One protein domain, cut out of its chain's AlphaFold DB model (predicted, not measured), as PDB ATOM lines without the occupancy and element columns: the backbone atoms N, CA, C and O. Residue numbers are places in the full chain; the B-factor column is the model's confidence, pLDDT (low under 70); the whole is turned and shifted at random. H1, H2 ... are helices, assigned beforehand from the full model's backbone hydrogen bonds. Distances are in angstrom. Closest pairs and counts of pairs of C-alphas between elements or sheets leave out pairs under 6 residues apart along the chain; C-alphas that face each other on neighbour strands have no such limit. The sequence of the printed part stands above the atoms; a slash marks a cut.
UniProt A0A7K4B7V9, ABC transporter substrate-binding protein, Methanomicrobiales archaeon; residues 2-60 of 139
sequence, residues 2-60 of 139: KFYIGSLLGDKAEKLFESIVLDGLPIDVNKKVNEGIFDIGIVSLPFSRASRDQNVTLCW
ATOM      1  N   LYS A   2      37.484 -20.767 175.544       64.31
ATOM      2  CA  LYS A   2      37.608 -19.790 174.438       64.31
ATOM      3  C   LYS A   2      38.992 -19.707 173.803       64.31
ATOM      4  O   LYS A   2      39.121 -19.844 172.593       64.31
ATOM      5  N   PHE A   3      40.011 -19.610 174.646       65.69
ATOM      6  CA  PHE A   3      41.402 -19.624 174.221       65.69
ATOM      7  C   PHE A   3      41.787 -20.907 173.443       65.69
ATOM      8  O   PHE A   3      42.244 -20.822 172.311       65.69
ATOM      9  N   TYR A   4      41.557 -22.094 174.022       64.75
ATOM     10  CA  TYR A   4      41.937 -23.378 173.407       64.75
ATOM     11  C   TYR A   4      41.252 -23.611 172.064       64.75
ATOM     12  O   TYR A   4      41.855 -24.113 171.124       64.75
ATOM     13  N   ILE A   5      39.980 -23.238 171.970       72.62
ATOM     14  CA  ILE A   5      39.228 -23.334 170.724       72.62
ATOM     15  C   ILE A   5      39.786 -22.336 169.700       72.62
ATOM     16  O   ILE A   5      39.950 -22.702 168.543       72.62
ATOM     17  N   GLY A   6      40.149 -21.120 170.121       71.75
ATOM     18  CA  GLY A   6      40.832 -20.133 169.280       71.75
ATOM     19  C   GLY A   6      42.152 -20.643 168.702       71.75
ATOM     20  O   GLY A   6      42.359 -20.573 167.494       71.75
ATOM     21  N   SER A   7      43.022 -21.218 169.536       68.31
ATOM     22  CA  SER A   7      44.322 -21.730 169.082       68.31
ATOM     23  C   SER A   7      44.211 -22.965 168.182       68.31
ATOM     24  O   SER A   7      45.050 -23.157 167.306       68.31
ATOM     25  N   LEU A   8      43.175 -23.791 168.366       69.12
ATOM     26  CA  LEU A   8      42.945 -24.988 167.552       69.12
ATOM     27  C   LEU A   8      42.194 -24.703 166.246       69.12
ATOM     28  O   LEU A   8      42.440 -25.383 165.250       69.12
ATOM     29  N   LEU A   9      41.257 -23.752 166.247       77.69
ATOM     30  CA  LEU A   9      40.321 -23.538 165.138       77.69
ATOM     31  C   LEU A   9      40.544 -22.223 164.374       77.69
ATOM     32  O   LEU A   9      39.928 -22.040 163.320       77.69
ATOM     33  N   GLY A  10      41.406 -21.326 164.867       81.06
ATOM     34  CA  GLY A  10      41.637 -20.009 164.267       81.06
ATOM     35  C   GLY A  10      40.325 -19.244 164.083       81.06
ATOM     36  O   GLY A  10      39.467 -19.257 164.964       81.06
ATOM     37  N   ASP A  11      40.115 -18.669 162.901       81.25
ATOM     38  CA  ASP A  11      38.913 -17.891 162.555       81.25
ATOM     39  C   ASP A  11      37.598 -18.686 162.685       81.25
ATOM     40  O   ASP A  11      36.517 -18.114 162.841       81.25
ATOM     41  N   LYS A  12      37.648 -20.025 162.656       82.75
ATOM     42  CA  LYS A  12      36.451 -20.860 162.870       82.75
ATOM     43  C   LYS A  12      35.992 -20.859 164.330       82.75
ATOM     44  O   LYS A  12      34.844 -21.214 164.595       82.75
ATOM     45  N   ALA A  13      36.855 -20.460 165.264       84.38
ATOM     46  CA  ALA A  13      36.505 -20.348 166.672       84.38
ATOM     47  C   ALA A  13      35.423 -19.290 166.902       84.38
ATOM     48  O   ALA A  13      34.509 -19.530 167.683       84.38
ATOM     49  N   GLU A  14      35.486 -18.149 166.210       82.75
ATOM     50  CA  GLU A  14      34.509 -17.066 166.383       82.75
ATOM     51  C   GLU A  14      33.095 -17.529 166.030       82.75
ATOM     52  O   GLU A  14      32.192 -17.412 166.855       82.75
ATOM     53  N   LYS A  15      32.937 -18.189 164.876       85.25
ATOM     54  CA  LYS A  15      31.657 -18.781 164.449       85.25
ATOM     55  C   LYS A  15      31.119 -19.809 165.442       85.25
ATOM     56  O   LYS A  15      29.912 -19.902 165.660       85.25
ATOM     57  N   LEU A  16      32.011 -20.592 166.049       84.38
ATOM     58  CA  LEU A  16      31.621 -21.534 167.091       84.38
ATOM     59  C   LEU A  16      31.107 -20.790 168.333       84.38
ATOM     60  O   LEU A  16      30.070 -21.161 168.870       84.38
ATOM     61  N   PHE A  17      31.777 -19.718 168.764       84.25
ATOM     62  CA  PHE A  17      31.350 -18.939 169.933       84.25
ATOM     63  C   PHE A  17      30.072 -18.135 169.721       84.25
ATOM     64  O   PHE A  17      29.352 -17.922 170.689       84.25
ATOM     65  N   GLU A  18      29.753 -17.741 168.491       86.81
ATOM     66  CA  GLU A  18      28.441 -17.171 168.157       86.81
ATOM     67  C   GLU A  18      27.296 -18.179 168.353       86.81
ATOM     68  O   GLU A  18      26.152 -17.783 168.560       86.81
ATOM     69  N   SER A  19      27.610 -19.477 168.321       85.25
ATOM     70  CA  SER A  19      26.639 -20.576 168.391       85.25
ATOM     71  C   SER A  19      26.625 -21.303 169.744       85.25
ATOM     72  O   SER A  19      25.865 -22.254 169.915       85.25
ATOM     73  N   ILE A  20      27.466 -20.898 170.704       88.31
ATOM     74  CA  ILE A  20      27.570 -21.526 172.030       88.31
ATOM     75  C   ILE A  20      27.080 -20.561 173.106       88.31
ATOM     76  O   ILE A  20      27.537 -19.423 173.201       88.31
ATOM     77  N   VAL A  21      26.232 -21.063 174.001       89.19
ATOM     78  CA  VAL A  21      25.880 -20.374 175.245       89.19
ATOM     79  C   VAL A  21      26.799 -20.855 176.366       89.19
ATOM     80  O   VAL A  21      26.855 -22.042 176.676       89.19
ATOM     81  N   LEU A  22      27.520 -19.919 176.986       86.56
ATOM     82  CA  LEU A  22      28.339 -20.158 178.176       86.56
ATOM     83  C   LEU A  22      27.617 -19.557 179.388       86.56
ATOM     84  O   LEU A  22      27.752 -18.364 179.647       86.56
ATOM     85  N   ASP A  23      26.825 -20.361 180.096       80.94
ATOM     86  CA  ASP A  23      25.991 -19.888 181.207       80.94
ATOM     87  C   ASP A  23      25.846 -20.935 182.323       80.94
ATOM     88  O   ASP A  23      25.690 -22.127 182.050       80.94
ATOM     89  N   GLY A  24      25.829 -20.463 183.570       85.62
ATOM     90  CA  GLY A  24      25.607 -21.279 184.764       85.62
ATOM     91  C   GLY A  24      26.767 -22.196 185.168       85.62
ATOM     92  O   GLY A  24      27.916 -22.049 184.741       85.62
ATOM     93  N   LEU A  25      26.453 -23.135 186.057       87.62
ATOM     94  CA  LEU A  25      27.337 -24.206 186.506       87.62
ATOM     95  C   LEU A  25      27.230 -25.416 185.562       87.62
ATOM     96  O   LEU A  25      26.203 -25.604 184.912       87.62
ATOM     97  N   PRO A  26      28.225 -26.323 185.528       85.31
ATOM     98  CA  PRO A  26      28.149 -27.534 184.704       85.31
ATOM     99  C   PRO A  26      26.884 -28.381 184.929       85.31
ATOM    100  O   PRO A  26      26.391 -29.015 184.002       85.31
ATOM    101  N   ILE A  27      26.324 -28.373 186.143       84.75
ATOM    102  CA  ILE A  27      25.069 -29.074 186.443       84.75
ATOM    103  C   ILE A  27      23.855 -28.453 185.730       84.75
ATOM    104  O   ILE A  27      22.936 -29.178 185.350       84.75
ATOM    105  N   ASP A  28      23.870 -27.139 185.482       89.00
ATOM    106  CA  ASP A  28      22.792 -26.435 184.784       89.00
ATOM    107  C   ASP A  28      22.735 -26.824 183.308       89.00
ATOM    108  O   ASP A  28      21.653 -26.863 182.727       89.00
ATOM    109  N   VAL A  29      23.877 -27.172 182.705       89.69
ATOM    110  CA  VAL A  29      23.934 -27.668 181.323       89.69
ATOM    111  C   VAL A  29      23.123 -28.956 181.190       89.69
ATOM    112  O   VAL A  29      22.249 -29.033 180.331       89.69
ATOM    113  N   ASN A  30      23.336 -29.934 182.080       85.88
ATOM    114  CA  ASN A  30      22.555 -31.177 182.062       85.88
ATOM    115  C   ASN A  30      21.061 -30.914 182.223       85.88
ATOM    116  O   ASN A  30      20.254 -31.472 181.484       85.88
ATOM    117  N   LYS A  31      20.699 -30.047 183.174       86.94
ATOM    118  CA  LYS A  31      19.303 -29.702 183.433       86.94
ATOM    119  C   LYS A  31      18.647 -29.088 182.197       86.94
ATOM    120  O   LYS A  31      17.590 -29.550 181.786       86.94
ATOM    121  N   LYS A  32      19.289 -28.095 181.577       90.94
ATOM    122  CA  LYS A  32      18.750 -27.399 180.401       90.94
ATOM    123  C   LYS A  32      18.644 -28.311 179.174       90.94
ATOM    124  O   LYS A  32      17.692 -28.164 178.415       90.94
ATOM    125  N   VAL A  33      19.570 -29.259 178.999       89.94
ATOM    126  CA  VAL A  33      19.457 -30.274 177.936       89.94
ATOM    127  C   VAL A  33      18.296 -31.227 178.217       89.94
ATOM    128  O   VAL A  33      17.460 -31.453 177.348       89.94
ATOM    129  N   ASN A  34      18.173 -31.721 179.450       87.50
ATOM    130  CA  ASN A  34      17.063 -32.593 179.834       87.50
ATOM    131  C   ASN A  34      15.682 -31.915 179.714       87.50
ATOM    132  O   ASN A  34      14.693 -32.569 179.390       87.50
ATOM    133  N   GLU A  35      15.607 -30.607 179.969       90.38
ATOM    134  CA  GLU A  35      14.391 -29.794 179.825       90.38
ATOM    135  C   GLU A  35      14.083 -29.406 178.366       90.38
ATOM    136  O   GLU A  35      13.046 -28.796 178.108       90.38
ATOM    137  N   GLY A  36      14.957 -29.742 177.409       91.00
ATOM    138  CA  GLY A  36      14.791 -29.394 175.994       91.00
ATOM    139  C   GLY A  36      15.029 -27.914 175.678       91.00
ATOM    140  O   GLY A  36      14.625 -27.439 174.620       91.00
ATOM    141  N   ILE A  37      15.672 -27.166 176.583       92.94
ATOM    142  CA  ILE A  37      16.084 -25.771 176.340       92.94
ATOM    143  C   ILE A  37      17.246 -25.733 175.340       92.94
ATOM    144  O   ILE A  37      17.334 -24.816 174.525       92.94
ATOM    145  N   PHE A  38      18.131 -26.731 175.403       92.12
ATOM    146  CA  PHE A  38      19.215 -26.942 174.448       92.12
ATOM    147  C   PHE A  38      19.234 -28.399 173.990       92.12
ATOM    148  O   PHE A  38      19.009 -29.295 174.793       92.12
ATOM    149  N   ASP A  39      19.578 -28.644 172.727       91.19
ATOM    150  CA  ASP A  39      19.669 -30.012 172.196       91.19
ATOM    151  C   ASP A  39      20.963 -30.730 172.619       91.19
ATOM    152  O   ASP A  39      21.018 -31.956 172.678       91.19
ATOM    153  N   ILE A  40      22.033 -29.969 172.883       91.00
ATOM    154  CA  ILE A  40      23.382 -30.491 173.137       91.00
ATOM    155  C   ILE A  40      24.038 -29.699 174.270       91.00
ATOM    156  O   ILE A  40      23.919 -28.476 174.346       91.00
ATOM    157  N   GLY A  41      24.783 -30.401 175.124       90.19
ATOM    158  CA  GLY A  41      25.607 -29.815 176.177       90.19
ATOM    159  C   GLY A  41      26.994 -30.449 176.231       90.19
ATOM    160  O   GLY A  41      27.161 -31.627 175.927       90.19
ATOM    161  N   ILE A  42      27.993 -29.666 176.640       89.50
ATOM    162  CA  ILE A  42      29.357 -30.143 176.897       89.50
ATOM    163  C   ILE A  42      29.637 -29.955 178.388       89.50
ATOM    164  O   ILE A  42      29.605 -28.831 178.890       89.50
ATOM    165  N   VAL A  43      29.921 -31.049 179.094       88.50
ATOM    166  CA  VAL A  43      30.217 -31.053 180.534       88.50
ATOM    167  C   VAL A  43      31.379 -31.989 180.847       88.50
ATOM    168  O   VAL A  43      31.662 -32.918 180.094       88.50
ATOM    169  N   SER A  44      32.047 -31.773 181.980       86.88
ATOM    170  CA  SER A  44      33.031 -32.731 182.489       86.88
ATOM    171  C   SER A  44      32.348 -34.023 182.942       86.88
ATOM    172  O   SER A  44      31.230 -33.991 183.461       86.88
ATOM    173  N   LEU A  45      33.067 -35.143 182.830       83.00
ATOM    174  CA  LEU A  45      32.613 -36.488 183.199       83.00
ATOM    175  C   LEU A  45      31.797 -36.574 184.510       83.00
ATOM    176  O   LEU A  45      30.689 -37.111 184.444       83.00
ATOM    177  N   PRO A  46      32.226 -35.998 185.656       83.19
ATOM    178  CA  PRO A  46      31.447 -36.071 186.899       83.19
ATOM    179  C   PRO A  46      30.008 -35.570 186.771       83.19
ATOM    180  O   PRO A  46      29.097 -36.094 187.408       83.19
ATOM    181  N   PHE A  47      29.788 -34.550 185.943       83.12
ATOM    182  CA  PHE A  47      28.466 -33.969 185.757       83.12
ATOM    183  C   PHE A  47      27.639 -34.772 184.756       83.12
ATOM    184  O   PHE A  47      26.421 -34.782 184.861       83.12
ATOM    185  N   SER A  48      28.270 -35.498 183.831       77.94
ATOM    186  CA  SER A  48      27.565 -36.322 182.842       77.94
ATOM    187  C   SER A  48      26.808 -37.511 183.449       77.94
ATOM    188  O   SER A  48      25.931 -38.067 182.808       77.94
ATOM    189  N   ARG A  49      27.109 -37.920 184.691       72.94
ATOM    190  CA  ARG A  49      26.380 -39.013 185.357       72.94
ATOM    191  C   ARG A  49      25.053 -38.585 185.976       72.94
ATOM    192  O   ARG A  49      24.191 -39.438 186.170       72.94
ATOM    193  N   ALA A  50      24.858 -37.290 186.232       64.00
ATOM    194  CA  ALA A  50      23.588 -36.764 186.735       64.00
ATOM    195  C   ALA A  50      22.422 -36.940 185.738       64.00
ATOM    196  O   ALA A  50      21.271 -36.730 186.106       64.00
ATOM    197  N   SER A  51      22.711 -37.332 184.492       59.69
ATOM    198  CA  SER A  51      21.736 -37.491 183.413       59.69
ATOM    199  C   SER A  51      21.355 -38.945 183.091       59.69
ATOM    200  O   SER A  51      20.557 -39.163 182.184       59.69
ATOM    201  N   ARG A  52      21.872 -39.950 183.821       60.28
ATOM    202  CA  ARG A  52      21.647 -41.382 183.508       60.28
ATOM    203  C   ARG A  52      20.187 -41.848 183.573       60.28
ATOM    204  O   ARG A  52      19.854 -42.814 182.897       60.28
ATOM    205  N   ASP A  53      19.338 -41.147 184.318       62.19
ATOM    206  CA  ASP A  53      17.913 -41.475 184.482       62.19
ATOM    207  C   ASP A  53      16.988 -40.476 183.752       62.19
ATOM    208  O   ASP A  53      15.843 -40.260 184.154       62.19
ATOM    209  N   GLN A  54      17.496 -39.793 182.720       64.88
ATOM    210  CA  GLN A  54      16.859 -38.620 182.110       64.88
ATOM    211  C   GLN A  54      16.805 -38.699 180.571       64.88
ATOM    212  O   GLN A  54      17.324 -39.635 179.968       64.88
ATOM    213  N   ASN A  55      16.169 -37.719 179.915       79.81
ATOM    214  CA  ASN A  55      15.977 -37.657 178.454       79.81
ATOM    215  C   ASN A  55      17.268 -37.305 177.679       79.81
ATOM    216  O   ASN A  55      17.218 -36.643 176.644       79.81
ATOM    217  N   VAL A  56      18.437 -37.697 178.186       82.88
ATOM    218  CA  VAL A  56      19.749 -37.294 177.669       82.88
ATOM    219  C   VAL A  56      20.618 -38.533 177.492       82.88
ATOM    220  O   VAL A  56      20.581 -39.457 178.299       82.88
ATOM    221  N   THR A  57      21.430 -38.547 176.439       84.56
ATOM    222  CA  THR A  57      22.430 -39.596 176.203       84.56
ATOM    223  C   THR A  57      23.835 -39.019 176.311       84.56
ATOM    224  O   THR A  57      24.071 -37.854 175.992       84.56
ATOM    225  N   LEU A  58      24.776 -39.832 176.792       85.62
ATOM    226  CA  LEU A  58      26.188 -39.470 176.840       85.62
ATOM    227  C   LEU A  58      26.843 -39.827 175.504       85.62
ATOM    228  O   LEU A  58      26.744 -40.964 175.051       85.62
ATOM    229  N   CYS A  59      27.543 -38.864 174.906       87.81
ATOM    230  CA  CYS A  59      28.377 -39.076 173.728       87.81
ATOM    231  C   CYS A  59      29.853 -39.007 174.130       87.81
ATOM    232  O   CYS A  59      30.301 -37.994 174.673       87.81
ATOM    233  N   TRP A  60      30.600 -40.078 173.863       90.12
ATOM    234  CA  TRP A  60      32.058 -40.077 173.937       90.12
ATOM    235  C   TRP A  60      32.612 -39.925 172.514       90.12
ATOM    236  O   TRP A  60      32.337 -40.790 171.681       90.12
TER     237      TRP A  60
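AT A GLANCE: This is residues 2 to 60 of the 139 residues of the protein "ABC transporter substrate-binding protein" of Methanomicrobiales archaeon (UniProt A0A7K4B7V9). Two small lobes lie apart, joined by residues 19 to 25: H3 beside H4, and the hairpin of H1 and H2. The printed part has 59 residues with four named helices, H1 to H4: all helix. It spans 38 by 21 by 19 A, only just loose, close to compact, with a radius of gyration of the C-alphas of 12.9 A.

HOW THE PARTS SIT: H3, residues 26 to 34, touches H4, residues 45 to 51, the same way; their closest C-alphas, 27 and 47, are 6.0 A apart. H1, residues 2 to 9, touches H2, residues 12 to 18, opposite ways; their closest C-alphas, 6 and 13, are 5.1 A apart. Every O i to N i+4 pair is within hydrogen-bond range in H1 and H2, 4 of 5 in H3, 0 of 3 in H4, with 2 of 4 O i to N i+3.

IN THESE COORDINATES: H3 is 13.1 A long. C-alpha 2 is at (37.608, -19.790, 174.438), C-alpha 51 at (21.736, -37.491, 183.413).

THE WHOLE: The printed part has no cut; pLDDT is under 70 at residues 2 to 4, 7 to 8 and 50 to 54.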